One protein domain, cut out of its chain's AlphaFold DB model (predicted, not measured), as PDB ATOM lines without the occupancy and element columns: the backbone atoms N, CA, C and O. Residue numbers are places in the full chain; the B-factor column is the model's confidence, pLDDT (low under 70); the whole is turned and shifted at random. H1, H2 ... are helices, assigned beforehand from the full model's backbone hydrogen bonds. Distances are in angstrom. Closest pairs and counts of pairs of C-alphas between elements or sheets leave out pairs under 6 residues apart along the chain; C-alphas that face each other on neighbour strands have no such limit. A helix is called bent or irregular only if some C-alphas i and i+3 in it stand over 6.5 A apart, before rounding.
ATOM      1  N   LEU A  68      -5.676 179.779  24.499       58.38
ATOM      2  CA  LEU A  68      -5.074 180.218  25.763       58.38
ATOM      3  C   LEU A  68      -3.958 181.254  25.551       58.38
ATOM      4  O   LEU A  68      -3.750 182.098  26.423       58.38
ATOM      5  N   GLN A  69      -3.251 181.225  24.413       61.03
ATOM      6  CA  GLN A  69      -2.264 182.266  24.087       61.03
ATOM      7  C   GLN A  69      -2.927 183.622  23.825       61.03
ATOM      8  O   GLN A  69      -2.402 184.648  24.266       61.03
ATOM      9  N   LYS A  70      -4.084 183.626  23.151       64.00
ATOM     10  CA  LYS A  70      -4.855 184.843  22.883       64.00
ATOM     11  C   LYS A  70      -5.415 185.454  24.171       64.00
ATOM     12  O   LYS A  70      -5.110 186.604  24.476       64.00
ATOM     13  N   ASP A  71      -6.103 184.655  24.987       64.12
ATOM     14  CA  ASP A  71      -6.728 185.129  26.232       64.12
ATOM     15  C   ASP A  71      -5.705 185.683  27.244       64.12
ATOM     16  O   ASP A  71      -5.943 186.702  27.901       64.12
ATOM     17  N   TYR A  72      -4.534 185.044  27.371       65.19
ATOM     18  CA  TYR A  72      -3.471 185.535  28.253       65.19
ATOM     19  C   TYR A  72      -2.820 186.813  27.708       65.19
ATOM     20  O   TYR A  72      -2.560 187.750  28.468       65.19
ATOM     21  N   GLY A  73      -2.586 186.882  26.392       72.94
ATOM     22  CA  GLY A  73      -2.090 188.089  25.731       72.94
ATOM     23  C   GLY A  73      -3.012 189.287  25.961       72.94
ATOM     24  O   GLY A  73      -2.543 190.386  26.262       72.94
ATOM     25  N   ASP A  74      -4.323 189.062  25.927       79.00
ATOM     26  CA  ASP A  74      -5.294 190.138  26.055       79.00
ATOM     27  C   ASP A  74      -5.225 190.839  27.412       79.00
ATOM     28  O   ASP A  74      -5.113 192.066  27.487       79.00
ATOM     29  N   MET A  75      -5.169 190.075  28.502       85.50
ATOM     30  CA  MET A  75      -5.041 190.641  29.850       85.50
ATOM     31  C   MET A  75      -3.713 191.381  30.048       85.50
ATOM     32  O   MET A  75      -3.689 192.458  30.655       85.50
ATOM     33  N   VAL A  76      -2.614 190.844  29.506       85.12
ATOM     34  CA  VAL A  76      -1.271 191.439  29.615       85.12
ATOM     35  C   VAL A  76      -1.190 192.796  28.913       85.12
ATOM     36  O   VAL A  76      -0.434 193.657  29.355       85.12
ATOM     37  N   PHE A  77      -1.976 193.030  27.860       87.12
ATOM     38  CA  PHE A  77      -2.042 194.337  27.206       87.12
ATOM     39  C   PHE A  77      -3.079 195.270  27.846       87.12
ATOM     40  O   PHE A  77      -2.781 196.433  28.136       87.12
ATOM     41  N   ILE A  78      -4.294 194.769  28.089       88.62
ATOM     42  CA  ILE A  78      -5.427 195.574  28.559       88.62
ATOM     43  C   ILE A  78      -5.158 196.144  29.956       88.62
ATOM     44  O   ILE A  78      -5.422 197.326  30.183       88.62
ATOM     45  N   ILE A  79      -4.596 195.360  30.886       91.44
ATOM     46  CA  ILE A  79      -4.367 195.818  32.267       91.44
ATOM     47  C   ILE A  79      -3.404 197.023  32.313       91.44
ATOM     48  O   ILE A  79      -3.792 198.062  32.864       91.44
ATOM     49  N   PRO A  80      -2.192 196.976  31.721       90.75
ATOM     50  CA  PRO A  80      -1.316 198.145  31.644       90.75
ATOM     51  C   PRO A  80      -1.941 199.312  30.882       90.75
ATOM     52  O   PRO A  80      -1.816 200.455  31.318       90.75
ATOM     53  N   PHE A  81      -2.647 199.043  29.779       90.12
ATOM     54  CA  PHE A  81      -3.289 200.085  28.979       90.12
ATOM     55  C   PHE A  81      -4.330 200.874  29.789       90.12
ATOM     56  O   PHE A  81      -4.267 202.103  29.861       90.12
ATOM     57  N   ILE A  82      -5.239 200.174  30.473       92.94
ATOM     58  CA  ILE A  82      -6.240 200.787  31.353       92.94
ATOM     59  C   ILE A  82      -5.573 201.492  32.536       92.94
ATOM     60  O   ILE A  82      -5.966 202.605  32.882       92.94
ATOM     61  N   THR A  83      -4.524 200.902  33.114       95.00
ATOM     62  CA  THR A  83      -3.759 201.524  34.207       95.00
ATOM     63  C   THR A  83      -3.186 202.877  33.787       95.00
ATOM     64  O   THR A  83      -3.345 203.866  34.503       95.00
ATOM     65  N   VAL A  84      -2.575 202.958  32.602       92.62
ATOM     66  CA  VAL A  84      -2.046 204.212  32.054       92.62
ATOM     67  C   VAL A  84      -3.161 205.245  31.878       92.62
ATOM     68  O   VAL A  84      -3.001 206.388  32.311       92.62
ATOM     69  N   ILE A  85      -4.312 204.857  31.315       94.38
ATOM     70  CA  ILE A  85      -5.470 205.754  31.160       94.38
ATOM     71  C   ILE A  85      -5.930 206.295  32.519       94.38
ATOM     72  O   ILE A  85      -6.114 207.504  32.665       94.38
ATOM     73  N   ILE A  86      -6.068 205.428  33.526       95.94
ATOM     74  CA  ILE A  86      -6.473 205.821  34.882       95.94
ATOM     75  C   ILE A  86      -5.477 206.823  35.473       95.94
ATOM     76  O   ILE A  86      -5.896 207.859  35.989       95.94
ATOM     77  N   VAL A  87      -4.170 206.573  35.353       94.50
ATOM     78  CA  VAL A  87      -3.131 207.503  35.823       94.50
ATOM     79  C   VAL A  87      -3.280 208.870  35.151       94.50
ATOM     80  O   VAL A  87      -3.276 209.890  35.840       94.50
ATOM     81  N   PHE A  88      -3.486 208.919  33.832       92.00
ATOM     82  CA  PHE A  88      -3.706 210.178  33.114       92.00
ATOM     83  C   PHE A  88      -4.961 210.924  33.583       92.00
ATOM     84  O   PHE A  88      -4.915 212.142  33.772       92.00
ATOM     85  N   VAL A  89      -6.063 210.209  33.812       94.12
ATOM     86  CA  VAL A  89      -7.315 210.786  34.322       94.12
ATOM     87  C   VAL A  89      -7.124 211.342  35.734       94.12
ATOM     88  O   VAL A  89      -7.523 212.475  36.006       94.12
ATOM     89  N   ILE A  90      -6.457 210.596  36.618       94.56
ATOM     90  CA  ILE A  90      -6.149 211.050  37.979       94.56
ATOM     91  C   ILE A  90      -5.280 212.307  37.933       94.56
ATOM     92  O   ILE A  90      -5.607 213.290  38.597       94.56
ATOM     93  N   LEU A  91      -4.211 212.324  37.131       92.31
ATOM     94  CA  LEU A  91      -3.344 213.498  36.970       92.31
ATOM     95  C   LEU A  91      -4.117 214.717  36.447       92.31
ATOM     96  O   LEU A  91      -3.881 215.841  36.895       92.31
ATOM     97  N   TRP A  92      -5.062 214.505  35.527       92.75
ATOM     98  CA  TRP A  92      -5.908 215.567  34.990       92.75
ATOM     99  C   TRP A  92      -6.850 216.161  36.046       92.75
ATOM    100  O   TRP A  92      -6.913 217.382  36.197       92.75
ATOM    101  N   ILE A  93      -7.567 215.312  36.790       95.56
ATOM    102  CA  ILE A  93      -8.582 215.741  37.766       95.56
ATOM    103  C   ILE A  93      -7.932 216.326  39.022       95.56
ATOM    104  O   ILE A  93      -8.337 217.391  39.488       95.56
ATOM    105  N   SER A  94      -6.904 215.658  39.554       94.50
ATOM    106  CA  SER A  94      -6.223 216.067  40.792       94.50
ATOM    107  C   SER A  94      -5.432 217.367  40.653       94.50
ATOM    108  O   SER A  94      -5.063 217.962  41.663       94.50
ATOM    109  N   LYS A  95      -5.154 217.811  39.417       94.62
ATOM    110  CA  LYS A  95      -4.233 218.921  39.122       94.62
ATOM    111  C   LYS A  95      -2.848 218.709  39.750       94.62
ATOM    112  O   LYS A  95      -2.160 219.683  40.057       94.62
ATOM    113  N   ALA A  96      -2.440 217.450  39.932       94.12
ATOM    114  CA  ALA A  96      -1.100 217.112  40.381       94.12
ATOM    115  C   ALA A  96      -0.055 217.751  39.456       94.12
ATOM    116  O   ALA A  96      -0.227 217.821  38.233       94.12
ATOM    117  N   THR A  97       1.023 218.252  40.052       93.69
ATOM    118  CA  THR A  97       2.092 218.935  39.329       93.69
ATOM    119  C   THR A  97       3.254 217.982  39.080       93.69
ATOM    120  O   THR A  97       3.684 217.243  39.961       93.69
ATOM    121  N   ILE A  98       3.789 218.014  37.864       92.69
ATOM    122  CA  ILE A  98       4.987 217.285  37.449       92.69
ATOM    123  C   ILE A  98       5.961 218.343  36.938       92.69
ATOM    124  O   ILE A  98       5.592 219.173  36.112       92.69
ATOM    125  N   ALA A  99       7.171 218.392  37.500       93.69
ATOM    126  CA  ALA A  99       8.151 219.452  37.225       93.69
ATOM    127  C   ALA A  99       7.576 220.887  37.342       93.69
ATOM    128  O   ALA A  99       7.932 221.789  36.581       93.69
ATOM    129  N   GLY A 100       6.675 221.097  38.311       92.31
ATOM    130  CA  GLY A 100       6.058 222.397  38.592       92.31
ATOM    131  C   GLY A 100       4.930 222.804  37.637       92.31
ATOM    132  O   GLY A 100       4.524 223.965  37.657       92.31
ATOM    133  N   LYS A 101       4.421 221.887  36.804       93.44
ATOM    134  CA  LYS A 101       3.319 222.131  35.862       93.44
ATOM    135  C   LYS A 101       2.251 221.053  35.972       93.44
ATOM    136  O   LYS A 101       2.569 219.883  36.162       93.44
ATOM    137  N   THR A 102       0.984 221.427  35.844       96.50
ATOM    138  CA  THR A 102      -0.110 220.450  35.772       96.50
ATOM    139  C   THR A 102      -0.175 219.818  34.382       96.50
ATOM    140  O   THR A 102       0.305 220.399  33.405       96.50
ATOM    141  N   LEU A 103      -0.830 218.660  34.246       95.25
ATOM    142  CA  LEU A 103      -1.058 218.042  32.931       95.25
ATOM    143  C   LEU A 103      -1.773 219.004  31.958       95.25
ATOM    144  O   LEU A 103      -1.441 219.067  30.775       95.25
ATOM    145  N   LYS A 104      -2.701 219.826  32.468       95.56
ATOM    146  CA  LYS A 104      -3.380 220.866  31.686       95.56
ATOM    147  C   LYS A 104      -2.408 221.914  31.138       95.56
ATOM    148  O   LYS A 104      -2.567 222.323  29.990       95.56
ATOM    149  N   ASP A 105      -1.398 222.312  31.910       95.31
ATOM    150  CA  ASP A 105      -0.392 223.292  31.474       95.31
ATOM    151  C   ASP A 105       0.501 222.753  30.351       95.31
ATOM    152  O   ASP A 105       0.979 223.529  29.521       95.31
ATOM    153  N   TYR A 106       0.706 221.432  30.301       96.19
ATOM    154  CA  TYR A 106       1.386 220.783  29.181       96.19
ATOM    155  C   TYR A 106       0.493 220.692  27.947       96.19
ATOM    156  O   TYR A 106       0.933 221.063  26.865       96.19
ATOM    157  N   LEU A 107      -0.745 220.208  28.086       96.62
ATOM    158  CA  LEU A 107      -1.583 219.848  26.936       96.62
ATOM    159  C   LEU A 107      -2.328 221.043  26.323       96.62
ATOM    160  O   LEU A 107      -2.460 221.138  25.103       96.62
ATOM    161  N   TRP A 108      -2.824 221.976  27.139       96.56
ATOM    162  CA  TRP A 108      -3.706 223.048  26.663       96.56
ATOM    163  C   TRP A 108      -3.065 223.978  25.619       96.56
ATOM    164  O   TRP A 108      -3.710 224.240  24.598       96.56
ATOM    165  N   PRO A 109      -1.809 224.450  25.786       97.25
ATOM    166  CA  PRO A 109      -1.180 225.356  24.819       97.25
ATOM    167  C   PRO A 109      -0.916 224.726  23.444       97.25
ATOM    168  O   PRO A 109      -0.725 225.452  22.468       97.25
ATOM    169  N   ILE A 110      -0.898 223.392  23.370       98.00
ATOM    170  CA  ILE A 110      -0.517 222.608  22.183       98.00
ATOM    171  C   ILE A 110      -1.642 221.695  21.681       98.00
ATOM    172  O   ILE A 110      -1.417 220.870  20.800       98.00
ATOM    173  N   LYS A 111      -2.867 221.853  22.196       97.75
ATOM    174  CA  LYS A 111      -4.009 220.974  21.892       97.75
ATOM    175  C   LYS A 111      -4.245 220.742  20.396       97.75
ATOM    176  O   LYS A 111      -4.575 219.635  19.997       97.75
ATOM    177  N   HIS A 112      -4.023 221.753  19.555       98.12
ATOM    178  CA  HIS A 112      -4.201 221.630  18.104       98.12
ATOM    179  C   HIS A 112      -3.139 220.729  17.457       98.12
ATOM    180  O   HIS A 112      -3.468 219.957  16.564       98.12
ATOM    181  N   TYR A 113      -1.891 220.767  17.935       98.44
ATOM    182  CA  TYR A 113      -0.834 219.866  17.470       98.44
ATOM    183  C   TYR A 113      -1.067 218.430  17.949       98.44
ATOM    184  O   TYR A 113      -0.750 217.486  17.232       98.44
ATOM    185  N   ILE A 114      -1.647 218.248  19.142       98.19
ATOM    186  CA  ILE A 114      -2.077 216.931  19.639       98.19
ATOM    187  C   ILE A 114      -3.173 216.363  18.735       98.19
ATOM    188  O   ILE A 114      -3.035 215.244  18.248       98.19
ATOM    189  N   ILE A 115      -4.225 217.143  18.462       98.38
ATOM    190  CA  ILE A 115      -5.311 216.736  17.556       98.38
ATOM    191  C   ILE A 115      -4.749 216.413  16.166       98.38
ATOM    192  O   ILE A 115      -5.071 215.370  15.606       98.38
ATOM    193  N   GLY A 116      -3.858 217.257  15.635       98.38
ATOM    194  CA  GLY A 116      -3.177 217.008  14.365       98.38
ATOM    195  C   GLY A 116      -2.392 215.695  14.361       98.38
ATOM    196  O   GLY A 116      -2.539 214.903  13.436       98.38
ATOM    197  N   ALA A 117      -1.616 215.414  15.412       98.25
ATOM    198  CA  ALA A 117      -0.874 214.162  15.532       98.25
ATOM    199  C   ALA A 117      -1.802 212.936  15.579       98.25
ATOM    200  O   ALA A 117      -1.537 211.949  14.899       98.25
ATOM    201  N   VAL A 118      -2.914 213.011  16.319       98.19
ATOM    202  CA  VAL A 118      -3.932 211.947  16.367       98.19
ATOM    203  C   VAL A 118      -4.540 211.706  14.983       98.19
ATOM    204  O   VAL A 118      -4.610 210.562  14.540       98.19
ATOM    205  N   LEU A 119      -4.918 212.769  14.265       98.38
ATOM    206  CA  LEU A 119      -5.463 212.656  12.909       98.38
ATOM    207  C   LEU A 119      -4.454 212.056  11.925       98.38
ATOM    208  O   LEU A 119      -4.841 211.232  11.102       98.38
ATOM    209  N   VAL A 120      -3.172 212.418  12.032       98.19
ATOM    210  CA  VAL A 120      -2.094 211.824  11.223       98.19
ATOM    211  C   VAL A 120      -1.935 210.333  11.518       98.19
ATOM    212  O   VAL A 120      -1.754 209.543  10.597       98.19
ATOM    213  N   VAL A 121      -2.021 209.917  12.785       97.81
ATOM    214  CA  VAL A 121      -1.972 208.490  13.140       97.81
ATOM    215  C   VAL A 121      -3.162 207.744  12.545       97.81
ATOM    216  O   VAL A 121      -2.969 206.697  11.937       97.81
ATOM    217  N   ILE A 122      -4.374 208.279  12.677       96.88
ATOM    218  CA  ILE A 122      -5.584 207.655  12.128       96.88
ATOM    219  C   ILE A 122      -5.502 207.567  10.597       96.88
ATOM    220  O   ILE A 122      -5.727 206.498  10.029       96.88
ATOM    221  N   SER A 123      -5.122 208.654   9.917       97.31
ATOM    222  CA  SER A 123      -4.982 208.666   8.456       97.31
ATOM    223  C   SER A 123      -3.878 207.731   7.969       97.31
ATOM    224  O   SER A 123      -4.008 207.157   6.888       97.31
ATOM    225  N   GLN A 124      -2.834 207.506   8.774       96.19
ATOM    226  CA  GLN A 124      -1.808 206.521   8.460       96.19
ATOM    227  C   GLN A 124      -2.412 205.114   8.302       96.19
ATOM    228  O   GLN A 124      -2.033 204.407   7.374       96.19
ATOM    229  N   TYR A 125      -3.369 204.712   9.146       94.12
ATOM    230  CA  TYR A 125      -4.003 203.390   9.028       94.12
ATOM    231  C   TYR A 125      -5.128 203.335   7.998       94.12
ATOM    232  O   TYR A 125      -5.245 202.340   7.292       94.12
ATOM    233  N   ILE A 126      -5.940 204.390   7.896       95.19
ATOM    234  CA  ILE A 126      -7.103 204.397   6.994       95.19
ATOM    235  C   ILE A 126      -6.689 204.626   5.536       95.19
ATOM    236  O   ILE A 126      -7.290 204.060   4.630       95.19
ATOM    237  N   ILE A 127      -5.685 205.474   5.300       95.50
ATOM    238  CA  ILE A 127      -5.313 205.938   3.958       95.50
ATOM    239  C   ILE A 127      -3.907 205.460   3.602       95.50
ATOM    240  O   ILE A 127      -3.717 204.805   2.583       95.50
ATOM    241  N   ALA A 128      -2.907 205.778   4.428       93.75
ATOM    242  CA  ALA A 128      -1.513 205.595   4.031       93.75
ATOM    243  C   ALA A 128      -1.121 204.115   3.892       93.75
ATOM    244  O   ALA A 128      -0.432 203.776   2.936       93.75
ATOM    245  N   LEU A 129      -1.570 203.243   4.803       90.19
ATOM    246  CA  LEU A 129      -1.299 201.803   4.736       90.19
ATOM    247  C   LEU A 129      -1.935 201.137   3.501       90.19
ATOM    248  O   LEU A 129      -1.200 200.492   2.764       90.19
ATOM    249  N   PRO A 130      -3.235 201.314   3.187       93.44
ATOM    250  CA  PRO A 130      -3.801 200.737   1.962       93.44
ATOM    251  C   PRO A 130      -3.164 201.257   0.667       93.44
ATOM    252  O   PRO A 130      -3.116 200.540  -0.328       93.44
ATOM    253  N   LEU A 131      -2.676 202.503   0.661       94.44
ATOM    254  CA  LEU A 131      -2.039 203.107  -0.512       94.44
ATOM    255  C   LEU A 131      -0.526 202.849  -0.599       94.44
ATOM    256  O   LEU A 131       0.080 203.216  -1.610       94.44
ATOM    257  N   SER A 132       0.109 202.248   0.414       95.19
ATOM    258  CA  SER A 132       1.574 202.191   0.481       95.19
ATOM    259  C   SER A 132       2.203 201.307  -0.589       95.19
ATOM    260  O   SER A 132       3.329 201.585  -0.987       95.19
ATOM    261  N   SER A 133       1.490 200.295  -1.095       93.50
ATOM    262  CA  SER A 133       1.969 199.452  -2.202       93.50
ATOM    263  C   SER A 133       2.158 200.245  -3.496       93.50
ATOM    264  O   SER A 133       3.101 200.009  -4.242       93.50
ATOM    265  N   ARG A 134       1.295 201.237  -3.750       95.19
ATOM    266  CA  ARG A 134       1.387 202.115  -4.926       95.19
ATOM    267  C   ARG A 134       2.252 203.351  -4.672       95.19
ATOM    268  O   ARG A 134       2.885 203.857  -5.594       95.19
ATOM    269  N   TYR A 135       2.259 203.857  -3.440       95.12
ATOM    270  CA  TYR A 135       2.952 205.090  -3.060       95.12
ATOM    271  C   TYR A 135       3.771 204.886  -1.777       95.12
ATOM    272  O   TYR A 135       3.375 205.377  -0.719       95.12
ATOM    273  N   PRO A 136       4.940 204.224  -1.834       89.62
ATOM    274  CA  PRO A 136       5.698 203.840  -0.635       89.62
ATOM    275  C   PRO A 136       6.115 205.035   0.242       89.62
ATOM    276  O   PRO A 136       6.209 204.930   1.465       89.62
ATOM    277  N   LEU A 137       6.282 206.219  -0.357       95.12
ATOM    278  CA  LEU A 137       6.656 207.446   0.355       95.12
ATOM    279  C   LEU A 137       5.568 207.982   1.302       95.12
ATOM    280  O   LEU A 137       5.883 208.772   2.196       95.12
ATOM    281  N   ILE A 138       4.302 207.575   1.150       94.81
ATOM    282  CA  ILE A 138       3.191 208.119   1.947       94.81
ATOM    283  C   ILE A 138       3.343 207.811   3.442       94.81
ATOM    284  O   ILE A 138       3.030 208.647   4.292       94.81
ATOM    285  N   LEU A 139       3.907 206.647   3.780       91.25
ATOM    286  CA  LEU A 139       4.174 206.266   5.166       91.25
ATOM    287  C   LEU A 139       5.261 207.151   5.782       91.25
ATOM    288  O   LEU A 139       5.059 207.692   6.870       91.25
ATOM    289  N   ASN A 140       6.351 207.397   5.053       95.00
ATOM    290  CA  ASN A 140       7.417 208.304   5.488       95.00
ATOM    291  C   ASN A 140       6.895 209.733   5.675       95.00
ATOM    292  O   ASN A 140       7.249 210.403   6.645       95.00
ATOM    293  N   PHE A 141       5.998 210.181   4.794       96.38
ATOM    294  CA  PHE A 141       5.366 211.490   4.910       96.38
ATOM    295  C   PHE A 141       4.500 211.604   6.171       96.38
ATOM    296  O   PHE A 141       4.683 212.533   6.959       96.38
ATOM    297  N   THR A 142       3.611 210.638   6.428       94.81
ATOM    298  CA  THR A 142       2.830 210.625   7.682       94.81
ATOM    299  C   THR A 142       3.731 210.551   8.915       94.81
ATOM    300  O   THR A 142       3.432 211.181   9.932       94.81
ATOM    301  N   GLN A 143       4.873 209.862   8.819       95.06
ATOM    302  CA  GLN A 143       5.859 209.818   9.889       95.06
ATOM    303  C   GLN A 143       6.492 211.185  10.164       95.06
ATOM    304  O   GLN A 143       6.522 211.636  11.309       95.06
ATOM    305  N   ALA A 144       6.932 211.877   9.116       97.00
ATOM    306  CA  ALA A 144       7.473 213.225   9.224       97.00
ATOM    307  C   ALA A 144       6.443 214.215   9.794       97.00
ATOM    308  O   ALA A 144       6.791 215.059  10.620       97.00
ATOM    309  N   LEU A 145       5.169 214.090   9.410       97.62
ATOM    310  CA  LEU A 145       4.108 214.980   9.884       97.62
ATOM    311  C   LEU A 145       3.897 214.905  11.398       97.62
ATOM    312  O   LEU A 145       3.809 215.951  12.042       97.62
ATOM    313  N   TRP A 146       3.827 213.711  11.998       96.81
ATOM    314  CA  TRP A 146       3.651 213.645  13.452       96.81
ATOM    315  C   TRP A 146       4.919 214.088  14.196       96.81
ATOM    316  O   TRP A 146       4.795 214.744  15.230       96.81
ATOM    317  N   ILE A 147       6.123 213.835  13.657       97.75
ATOM    318  CA  ILE A 147       7.385 214.366  14.213       97.75
ATOM    319  C   ILE A 147       7.340 215.898  14.228       97.75
ATOM    320  O   ILE A 147       7.668 216.531  15.234       97.75
ATOM    321  N   LEU A 148       6.860 216.506  13.142       98.25
ATOM    322  CA  LEU A 148       6.704 217.951  13.042       98.25
ATOM    323  C   LEU A 148       5.725 218.495  14.097       98.25
ATOM    324  O   LEU A 148       6.002 219.527  14.708       98.25
ATOM    325  N   MET A 149       4.625 217.784  14.380       98.50
ATOM    326  CA  MET A 149       3.697 218.157  15.461       98.50
ATOM    327  C   MET A 149       4.362 218.121  16.846       98.50
ATOM    328  O   MET A 149       4.104 219.008  17.667       98.50
ATOM    329  N   VAL A 150       5.237 217.142  17.110       98.50
ATOM    330  CA  VAL A 150       6.030 217.072  18.354       98.50
ATOM    331  C   VAL A 150       6.963 218.281  18.456       98.50
ATOM    332  O   VAL A 150       6.967 218.975  19.476       98.50
ATOM    333  N   ILE A 151       7.708 218.583  17.387       98.50
ATOM    334  CA  ILE A 151       8.651 219.711  17.338       98.50
ATOM    335  C   ILE A 151       7.920 221.043  17.539       98.50
ATOM    336  O   ILE A 151       8.325 221.849  18.378       98.50
ATOM    337  N   PHE A 152       6.816 221.280  16.828       98.44
ATOM    338  CA  PHE A 152       6.041 222.512  16.979       98.44
ATOM    339  C   PHE A 152       5.442 222.662  18.372       98.44
ATOM    340  O   PHE A 152       5.436 223.768  18.915       98.44
ATOM    341  N   SER A 153       5.016 221.566  18.994       98.38
ATOM    342  CA  SER A 153       4.539 221.584  20.378       98.38
ATOM    343  C   SER A 153       5.637 221.945  21.364       98.38
ATOM    344  O   SER A 153       5.432 222.786  22.241       98.38
ATOM    345  N   LEU A 154       6.821 221.362  21.187       98.25
ATOM    346  CA  LEU A 154       7.994 221.656  21.998       98.25
ATOM    347  C   LEU A 154       8.392 223.130  21.882       98.25
ATOM    348  O   LEU A 154       8.509 223.815  22.898       98.25
ATOM    349  N   ILE A 155       8.506 223.648  20.658       97.44
ATOM    350  CA  ILE A 155       8.809 225.062  20.403       97.44
ATOM    351  C   ILE A 155       7.728 225.954  21.019       97.44
ATOM    352  O   ILE A 155       8.049 226.917  21.715       97.44
ATOM    353  N   LYS A 156       6.443 225.636  20.811       97.38
ATOM    354  CA  LYS A 156       5.327 226.414  21.360       97.38
ATOM    355  C   LYS A 156       5.412 226.500  22.881       97.38
ATOM    356  O   LYS A 156       5.281 227.600  23.410       97.38
ATOM    357  N   LEU A 157       5.667 225.384  23.564       97.06
ATOM    358  CA  LEU A 157       5.791 225.350  25.021       97.06
ATOM    359  C   LEU A 157       7.036 226.076  25.530       97.06
ATOM    360  O   LEU A 157       6.942 226.764  26.545       97.06
ATOM    361  N   ILE A 158       8.170 225.973  24.833       96.62
ATOM    362  CA  ILE A 158       9.382 226.737  25.160       96.62
ATOM    363  C   ILE A 158       9.112 228.238  25.025       96.62
ATOM    364  O   ILE A 158       9.500 229.011  25.899       96.62
ATOM    365  N   LYS A 159       8.419 228.673  23.965       95.00
ATOM    366  CA  LYS A 159       8.073 230.089  23.771       95.00
ATOM    367  C   LYS A 159       7.146 230.601  24.863       95.00
ATOM    368  O   LYS A 159       7.447 231.626  25.462       95.00
ATOM    369  N   THR A 160       6.049 229.894  25.134       93.38
ATOM    370  CA  THR A 160       5.010 230.361  26.064       93.38
ATOM    371  C   THR A 160       5.396 230.240  27.534       93.38
ATOM    372  O   THR A 160       4.740 230.847  28.372       93.38
ATOM    373  N   ASN A 161       6.442 229.477  27.867       91.44
ATOM    374  CA  ASN A 161       6.876 229.278  29.245       91.44
ATOM    375  C   ASN A 161       8.333 229.707  29.441       91.44
ATOM    376  O   ASN A 161       9.261 229.070  28.947       91.44
ATOM    377  N   ASP A 162       8.563 230.747  30.238       85.56
ATOM    378  CA  ASP A 162       9.923 231.251  30.492       85.56
ATOM    379  C   ASP A 162      10.780 230.315  31.336       85.56
ATOM    380  O   ASP A 162      11.995 230.263  31.173       85.56
ATOM    381  N   LYS A 163      10.141 229.503  32.178       91.12
ATOM    382  CA  LYS A 163      10.804 228.502  33.022       91.12
ATOM    383  C   LYS A 163      10.761 227.093  32.418       91.12
ATOM    384  O   LYS A 163      10.806 226.116  33.158       91.12
ATOM    385  N   PHE A 164      10.618 226.959  31.095       94.81
ATOM    386  CA  PHE A 164      10.666 225.643  30.452       94.81
ATOM    387  C   PHE A 164      12.082 225.054  30.538       94.81
ATOM    388  O   PHE A 164      13.069 225.714  30.215       94.81
ATOM    389  N   THR A 165      12.185 223.806  30.987       96.31
ATOM    390  CA  THR A 165      13.463 223.114  31.239       96.31
ATOM    391  C   THR A 165      13.561 221.824  30.430       96.31
ATOM    392  O   THR A 165      12.578 221.372  29.848       96.31
ATOM    393  N   VAL A 166      14.737 221.190  30.423       96.94
ATOM    394  CA  VAL A 166      14.935 219.893  29.753       96.94
ATOM    395  C   VAL A 166      14.024 218.810  30.343       96.94
ATOM    396  O   VAL A 166      13.455 218.028  29.593       96.94
ATOM    397  N   ILE A 167      13.783 218.816  31.661       97.12
ATOM    398  CA  ILE A 167      12.836 217.885  32.307       97.12
ATOM    399  C   ILE A 167      11.421 218.067  31.740       97.12
ATOM    400  O   ILE A 167      10.737 217.091  31.451       97.12
ATOM    401  N   ASN A 168      10.994 219.312  31.508       97.56
ATOM    402  CA  ASN A 168       9.706 219.577  30.866       97.56
ATOM    403  C   ASN A 168       9.652 219.043  29.421       97.56
ATOM    404  O   ASN A 168       8.602 218.565  28.995       97.56
ATOM    405  N   ALA A 169      10.765 219.099  28.678       97.94
ATOM    406  CA  ALA A 169      10.862 218.506  27.342       97.94
ATOM    407  C   ALA A 169      10.754 216.971  27.386       97.94
ATOM    408  O   ALA A 169      10.057 216.386  26.563       97.94
ATOM    409  N   VAL A 170      11.386 216.328  28.376       98.25
ATOM    410  CA  VAL A 170      11.280 214.879  28.614       98.25
ATOM    411  C   VAL A 170       9.837 214.479  28.909       98.25
ATOM    412  O   VAL A 170       9.322 213.559  28.282       98.25
ATOM    413  N   ILE A 171       9.154 215.209  29.798       97.81
ATOM    414  CA  ILE A 171       7.737 214.966  30.105       97.81
ATOM    415  C   ILE A 171       6.889 215.097  28.839       97.81
ATOM    416  O   ILE A 171       6.065 214.230  28.566       97.81
ATOM    417  N   LEU A 172       7.124 216.128  28.020       98.00
ATOM    418  CA  LEU A 172       6.439 216.276  26.736       98.00
ATOM    419  C   LEU A 172       6.685 215.082  25.798       98.00
ATOM    420  O   LEU A 172       5.746 214.625  25.149       98.00
ATOM    421  N   GLY A 173       7.914 214.564  25.740       98.38
ATOM    422  CA  GLY A 173       8.250 213.366  24.968       98.38
ATOM    423  C   GLY A 173       7.497 212.125  25.444       98.38
ATOM    424  O   GLY A 173       6.943 211.395  24.624       98.38
ATOM    425  N   ILE A 174       7.388 211.927  26.761       98.12
ATOM    426  CA  ILE A 174       6.592 210.842  27.354       98.12
ATOM    427  C   ILE A 174       5.118 210.992  26.957       98.12
ATOM    428  O   ILE A 174       4.514 210.040  26.467       98.12
ATOM    429  N   LEU A 175       4.550 212.198  27.092       97.88
ATOM    430  CA  LEU A 175       3.165 212.479  26.697       97.88
ATOM    431  C   LEU A 175       2.920 212.134  25.224       97.88
ATOM    432  O   LEU A 175       1.981 211.407  24.906       97.88
ATOM    433  N   TYR A 176       3.781 212.612  24.324       98.19
ATOM    434  CA  TYR A 176       3.652 212.331  22.897       98.19
ATOM    435  C   TYR A 176       3.891 210.863  22.540       98.19
ATOM    436  O   TYR A 176       3.249 210.363  21.619       98.19
ATOM    437  N   SER A 177       4.744 210.156  23.283       98.31
ATOM    438  CA  SER A 177       4.945 208.713  23.116       98.31
ATOM    439  C   SER A 177       3.645 207.951  23.377       98.31
ATOM    440  O   SER A 177       3.219 207.158  22.542       98.31
ATOM    441  N   PHE A 178       2.948 208.257  24.474       97.56
ATOM    442  CA  PHE A 178       1.645 207.649  24.756       97.56
ATOM    443  C   PHE A 178       0.554 208.096  23.775       97.56
ATOM    444  O   PHE A 178      -0.206 207.260  23.299       97.56
ATOM    445  N   ILE A 179       0.490 209.380  23.414       97.12
ATOM    446  CA  ILE A 179      -0.536 209.889  22.487       97.12
ATOM    447  C   ILE A 179      -0.391 209.266  21.094       97.12
ATOM    448  O   ILE A 179      -1.369 208.786  20.531       97.12
ATOM    449  N   ILE A 180       0.814 209.281  20.519       97.81
ATOM    450  CA  ILE A 180       1.050 208.815  19.146       97.81
ATOM    451  C   ILE A 180       1.187 207.298  19.125       97.81
ATOM    452  O   ILE A 180       0.450 206.616  18.413       97.81
ATOM    453  N   HIS A 181       2.140 206.751  19.882       96.50
ATOM    454  CA  HIS A 181       2.457 205.329  19.802       96.50
ATOM    455  C   HIS A 181       1.492 204.472  20.606       96.50
ATOM    456  O   HIS A 181       1.153 203.395  20.128       96.50
ATOM    457  N   GLY A 182       0.968 204.968  21.731       96.19
ATOM    458  CA  GLY A 182      -0.138 204.310  22.433       96.19
ATOM    459  C   GLY A 182      -1.360 204.154  21.524       96.19
ATOM    460  O   GLY A 182      -1.878 203.053  21.383       96.19
ATOM    461  N   LEU A 183      -1.743 205.200  20.784       96.56
ATOM    462  CA  LEU A 183      -2.822 205.093  19.795       96.56
ATOM    463  C   LEU A 183      -2.489 204.105  18.664       96.56
ATOM    464  O   LEU A 183      -3.333 203.289  18.297       96.56
ATOM    465  N   LYS A 184      -1.260 204.137  18.122       95.94
ATOM    466  CA  LYS A 184      -0.824 203.192  17.075       95.94
ATOM    467  C   LYS A 184      -0.944 201.739  17.530       95.94
ATOM    468  O   LYS A 184      -1.428 200.922  16.750       95.94
ATOM    469  N   ILE A 185      -0.490 201.414  18.740       95.25
ATOM    470  CA  ILE A 185      -0.564 200.040  19.247       95.25
ATOM    471  C   ILE A 185      -1.993 199.640  19.592       95.25
ATOM    472  O   ILE A 185      -2.362 198.518  19.276       95.25
ATOM    473  N   SER A 186      -2.825 200.544  20.124       94.19
ATOM    474  CA  SER A 186      -4.247 200.254  20.343       94.19
ATOM    475  C   SER A 186      -4.950 199.925  19.030       94.19
ATOM    476  O   SER A 186      -5.687 198.948  18.970       94.19
ATOM    477  N   ILE A 187      -4.683 200.680  17.956       92.50
ATOM    478  CA  ILE A 187      -5.253 200.378  16.638       92.50
ATOM    479  C   ILE A 187      -4.796 198.991  16.159       92.50
ATOM    480  O   ILE A 187      -5.615 198.179  15.746       92.50
ATOM    481  N   ARG A 188      -3.497 198.684  16.241       90.62
ATOM    482  CA  ARG A 188      -2.963 197.375  15.818       90.62
ATOM    483  C   ARG A 188      -3.517 196.214  16.631       90.62
ATOM    484  O   ARG A 188      -3.777 195.159  16.066       90.62
ATOM    485  N   TYR A 189      -3.678 196.412  17.930       90.75
ATOM    486  CA  TYR A 189      -4.219 195.406  18.823       90.75
ATOM    487  C   TYR A 189      -5.692 195.131  18.501       90.75
ATOM    488  O   TYR A 189      -6.038 194.022  18.117       90.75
ATOM    489  N   PHE A 190      -6.542 196.163  18.548       89.56
ATOM    490  CA  PHE A 190      -7.989 195.989  18.411       89.56
ATOM    491  C   PHE A 190      -8.467 195.730  16.975       89.56
ATOM    492  O   PHE A 190      -9.530 195.143  16.804       89.56
ATOM    493  N   PHE A 191      -7.728 196.168  15.948       88.81
ATOM    494  CA  PHE A 191      -8.177 196.071  14.549       88.81
ATOM    495  C   PHE A 191      -7.319 195.158  13.664       88.81
ATOM    496  O   PHE A 191      -7.754 194.828  12.565       88.81
ATOM    497  N   TYR A 192      -6.118 194.760  14.098       83.50
ATOM    498  CA  TYR A 192      -5.192 193.960  13.280       83.50
ATOM    499  C   TYR A 192      -4.661 192.702  13.991       83.50
ATOM    500  O   TYR A 192      -3.697 192.114  13.501       83.50
ATOM    501  N   ASP A 193      -5.255 192.324  15.131       83.56
ATOM    502  CA  ASP A 193      -4.991 191.090  15.899       83.56
ATOM    503  C   ASP A 193      -3.493 190.796  16.102       83.56
ATOM    504  O   ASP A 193      -3.007 189.679  15.929       83.56
ATOM    505  N   ARG A 194      -2.710 191.843  16.397       84.69
ATOM    506  CA  ARG A 194      -1.255 191.710  16.555       84.69
ATOM    507  C   ARG A 194      -0.889 191.276  17.980       84.69
ATOM    508  O   ARG A 194      -1.416 191.853  18.931       84.69
ATOM    509  N   PRO A 195       0.074 190.348  18.149       86.19
ATOM    510  CA  PRO A 195       0.450 189.837  19.464       86.19
ATOM    511  C   PRO A 195       1.140 190.905  20.322       86.19
ATOM    512  O   PRO A 195       1.827 191.794  19.813       86.19
ATOM    513  N   VAL A 196       1.022 190.785  21.647       85.94
ATOM    514  CA  VAL A 196       1.512 191.790  22.612       85.94
ATOM    515  C   VAL A 196       2.999 192.095  22.467       85.94
ATOM    516  O   VAL A 196       3.388 193.260  22.522       85.94
ATOM    517  N   TRP A 197       3.838 191.084  22.240       85.19
ATOM    518  CA  TRP A 197       5.284 191.277  22.080       85.19
ATOM    519  C   TRP A 197       5.622 192.172  20.888       85.19
ATOM    520  O   TRP A 197       6.428 193.094  21.010       85.19
ATOM    521  N   TYR A 198       4.932 191.963  19.766       88.00
ATOM    522  CA  TYR A 198       5.049 192.825  18.596       88.00
ATOM    523  C   TYR A 198       4.589 194.255  18.904       88.00
ATOM    524  O   TYR A 198       5.232 195.222  18.503       88.00
ATOM    525  N   LEU A 199       3.488 194.416  19.640       90.31
ATOM    526  CA  LEU A 199       2.994 195.739  20.027       90.31
ATOM    527  C   LEU A 199       3.979 196.472  20.940       90.31
ATOM    528  O   LEU A 199       4.206 197.665  20.746       90.31
ATOM    529  N   MET A 200       4.583 195.764  21.894       91.25
ATOM    530  CA  MET A 200       5.575 196.318  22.811       91.25
ATOM    531  C   MET A 200       6.811 196.809  22.056       91.25
ATOM    532  O   MET A 200       7.214 197.956  22.239       91.25
ATOM    533  N   ASP A 201       7.362 195.990  21.156       92.25
ATOM    534  CA  ASP A 201       8.491 196.369  20.300       92.25
ATOM    535  C   ASP A 201       8.184 197.644  19.495       92.25
ATOM    536  O   ASP A 201       8.909 198.642  19.559       92.25
ATOM    537  N   ARG A 202       7.028 197.678  18.819       93.56
ATOM    538  CA  ARG A 202       6.620 198.843  18.018       93.56
ATOM    539  C   ARG A 202       6.322 200.082  18.859       93.56
ATOM    540  O   ARG A 202       6.565 201.195  18.382       93.56
ATOM    541  N   PHE A 203       5.820 199.921  20.084       95.50
ATOM    542  CA  PHE A 203       5.662 201.029  21.024       95.50
ATOM    543  C   PHE A 203       7.019 201.591  21.438       95.50
ATOM    544  O   PHE A 203       7.231 202.794  21.306       95.50
ATOM    545  N   LEU A 204       7.932 200.733  21.900       96.25
ATOM    546  CA  LEU A 204       9.247 201.129  22.400       96.25
ATOM    547  C   LEU A 204      10.076 201.804  21.310       96.25
ATOM    548  O   LEU A 204      10.607 202.888  21.545       96.25
ATOM    549  N   TYR A 205      10.117 201.230  20.105       96.06
ATOM    550  CA  TYR A 205      10.810 201.826  18.964       96.06
ATOM    551  C   TYR A 205      10.273 203.227  18.641       96.06
ATOM    552  O   TYR A 205      11.022 204.189  18.479       96.06
ATOM    553  N   GLY A 206       8.949 203.369  18.593       95.50
ATOM    554  CA  GLY A 206       8.310 204.648  18.325       95.50
ATOM    555  C   GLY A 206       8.533 205.692  19.421       95.50
ATOM    556  O   GLY A 206       8.941 206.822  19.147       95.50
ATOM    557  N   ALA A 207       8.310 205.303  20.676       97.56
ATOM    558  CA  ALA A 207       8.544 206.145  21.843       97.56
ATOM    559  C   ALA A 207      10.005 206.612  21.907       97.56
ATOM    560  O   ALA A 207      10.273 207.784  22.170       97.56
ATOM    561  N   PHE A 208      10.951 205.732  21.581       97.94
ATOM    562  CA  PHE A 208      12.366 206.069  21.483       97.94
ATOM    563  C   PHE A 208      12.635 207.172  20.447       97.94
ATOM    564  O   PHE A 208      13.334 208.137  20.759       97.94
ATOM    565  N   LEU A 209      12.020 207.109  19.260       97.12
ATOM    566  CA  LEU A 209      12.145 208.165  18.244       97.12
ATOM    567  C   LEU A 209      11.579 209.513  18.715       97.12
ATOM    568  O   LEU A 209      12.203 210.559  18.499       97.12
ATOM    569  N   VAL A 210      10.424 209.510  19.390       98.25
ATOM    570  CA  VAL A 210       9.852 210.724  20.000       98.25
ATOM    571  C   VAL A 210      10.818 211.292  21.042       98.25
ATOM    572  O   VAL A 210      11.100 212.492  21.037       98.25
ATOM    573  N   MET A 211      11.361 210.430  21.904       98.31
ATOM    574  CA  MET A 211      12.287 210.812  22.968       98.31
ATOM    575  C   MET A 211      13.586 211.408  22.425       98.31
ATOM    576  O   MET A 211      13.989 212.479  22.877       98.31
ATOM    577  N   ILE A 212      14.206 210.786  21.419       98.31
ATOM    578  CA  ILE A 212      15.382 211.348  20.738       98.31
ATOM    579  C   ILE A 212      15.060 212.726  20.167       98.31
ATOM    580  O   ILE A 212      15.821 213.672  20.368       98.31
ATOM    581  N   THR A 213      13.913 212.863  19.498       97.88
ATOM    582  CA  THR A 213      13.508 214.135  18.892       97.88
ATOM    583  C   THR A 213      13.447 215.244  19.943       97.88
ATOM    584  O   THR A 213      14.045 216.303  19.758       97.88
ATOM    585  N   VAL A 214      12.783 215.017  21.083       98.19
ATOM    586  CA  VAL A 214      12.693 216.044  22.135       98.19
ATOM    587  C   VAL A 214      14.018 216.275  22.867       98.19
ATOM    588  O   VAL A 214      14.279 217.404  23.279       98.19
ATOM    589  N   LEU A 215      14.866 215.253  23.011       98.12
ATOM    590  CA  LEU A 215      16.164 215.354  23.686       98.12
ATOM    591  C   LEU A 215      17.236 216.035  22.834       98.12
ATOM    592  O   LEU A 215      18.142 216.640  23.396       98.12
ATOM    593  N   ILE A 216      17.131 215.987  21.508       97.62
ATOM    594  CA  ILE A 216      18.010 216.751  20.617       97.62
ATOM    595  C   ILE A 216      17.469 218.175  20.464       97.62
ATOM    596  O   ILE A 216      18.156 219.151  20.766       97.62
ATOM    597  N   ILE A 217      16.211 218.316  20.042       97.69
ATOM    598  CA  ILE A 217      15.632 219.617  19.687       97.69
ATOM    599  C   ILE A 217      15.370 220.477  20.932       97.69
ATOM    600  O   ILE A 217      15.606 221.685  20.918       97.69
ATOM    601  N   GLY A 218      14.925 219.879  22.037       97.31
ATOM    602  CA  GLY A 218      14.566 220.598  23.262       97.31
ATOM    603  C   GLY A 218      15.719 221.409  23.847       97.31
ATOM    604  O   GLY A 218      15.581 222.628  23.968       97.31
ATOM    605  N   PRO A 219      16.865 220.791  24.183       97.81
ATOM    606  CA  PRO A 219      18.032 221.509  24.685       97.81
ATOM    607  C   PRO A 219      18.525 222.605  23.738       97.81
ATOM    608  O   PRO A 219      18.840 223.694  24.217       97.81
ATOM    609  N   ILE A 220      18.519 222.365  22.418       97.38
ATOM    610  CA  ILE A 220      18.906 223.367  21.412       97.38
ATOM    611  C   ILE A 220      18.013 224.609  21.527       97.38
ATOM    612  O   ILE A 220      18.514 225.714  21.733       97.38
ATOM    613  N   PHE A 221      16.690 224.451  21.468       97.00
ATOM    614  CA  PHE A 221      15.769 225.591  21.524       97.00
ATOM    615  C   PHE A 221      15.743 226.275  22.896       97.00
ATOM    616  O   PHE A 221      15.641 227.500  22.969       97.00
ATOM    617  N   ILE A 222      15.895 225.522  23.989       96.62
ATOM    618  CA  ILE A 222      16.034 226.093  25.337       96.62
ATOM    619  C   ILE A 222      17.307 226.948  25.424       96.62
ATOM    620  O   ILE A 222      17.267 228.056  25.964       96.62
ATOM    621  N   TYR A 223      18.431 226.460  24.892       96.56
ATOM    622  CA  TYR A 223      19.691 227.203  24.854       96.56
ATOM    623  C   TYR A 223      19.573 228.480  24.013       96.56
ATOM    624  O   TYR A 223      19.942 229.558  24.483       96.56
ATOM    625  N   LEU A 224      18.988 228.386  22.815       95.31
ATOM    626  CA  LEU A 224      18.757 229.537  21.938       95.31
ATOM    627  C   LEU A 224      17.871 230.600  22.608       95.31
ATOM    628  O   LEU A 224      18.222 231.780  22.584       95.31
ATOM    629  N   LYS A 225      16.786 230.197  23.291       93.94
ATOM    630  CA  LYS A 225      15.932 231.122  24.061       93.94
ATOM    631  C   LYS A 225      16.734 231.874  25.122       93.94
ATOM    632  O   LYS A 225      16.623 233.091  25.231       93.94
ATOM    633  N   LYS A 226      17.571 231.161  25.889       93.12
ATOM    634  CA  LYS A 226      18.418 231.760  26.939       93.12
ATOM    635  C   LYS A 226      19.429 232.766  26.387       93.12
ATOM    636  O   LYS A 226      19.798 233.694  27.096       93.12
ATOM    637  N   LYS A 227      19.863 232.601  25.135       94.75
ATOM    638  CA  LYS A 227      20.735 233.552  24.427       94.75
ATOM    639  C   LYS A 227      19.983 234.737  23.807       94.75
ATOM    640  O   LYS A 227      20.609 235.560  23.152       94.75
ATOM    641  N   GLY A 228      18.670 234.844  24.018       91.44
ATOM    642  CA  GLY A 228      17.857 235.940  23.491       91.44
ATOM    643  C   GLY A 228      17.484 235.783  22.016       91.44
ATOM    644  O   GLY A 228      17.038 236.749  21.400       91.44
TER     645      GLY A 228
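This is residues 68 to 228 of the 231 residues of an uncharacterized protein of uncultured bacterium (UniProt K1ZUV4). Five long helices form a flat up-and-down bundle, each running against the one before it, with H4 in the middle. H5 packs along H4, the hairpin of H2 and H3 packs on H4 and splays away toward its turn, and H1 is loosely attached at one edge. The printed part has 161 residues with five named helices, H1 to H5 in order, and no named strand; the class is all helix. It is compact, with a radius of gyration of the C-alphas of 17.0 A, and spans 56 by 41 by 22 A.

H5, residues 196 to 226, touches H4, residues 166 to 192, as a hairpin at a shallow tilt of 27 degrees; their closest C-alphas, Ser 177 and Ala 207, are 4.6 A apart. H3, residues 137 to 160, touches H5 at a steep tilt of 43 degrees, closest at the C-alphas of Ile 158 and Ile 222, 6.7 A. H2, residues 103 to 131, forms a hairpin with H3, closest at the C-alphas of Ala 117 and Trp 146, 5.0 A. H2 is irregular, with C-alphas 109 and 112 8.3 A apart. H4 touches H2 with residues 172 to 184 alone, closest at the C-alphas of Ile 180 and Val 118, 6.5 A. H1, residues 68 to 94, touches H5 with residues 73 to 77 alone, closest at the C-alphas of Gly 73 and Val 196, 6.0 A. H1 and H4 are near each other; H1 and H3 are apart. Every O i to N i+4 pair is within hydrogen-bond range in H3, against 21 of 23 in H1, 19 of 25 in H2, 22 of 23 in H4 and 25 of 27 in H5.

H1 begins at C-alpha 68 (-5.074, 180.218, 25.763) and is 38.9 A long. H2 measures 36.6 A, H3 34.5 A and H4 36.7 A. H5, 43.6 A, ends at C-alpha 226 (18.418, 231.760, 26.939).

The C-alphas farthest apart, Leu 68 and Gly 228, are 60.3 A apart. The printed part has no cut and no long link. Residues 68 to 72 have pLDDT under 70.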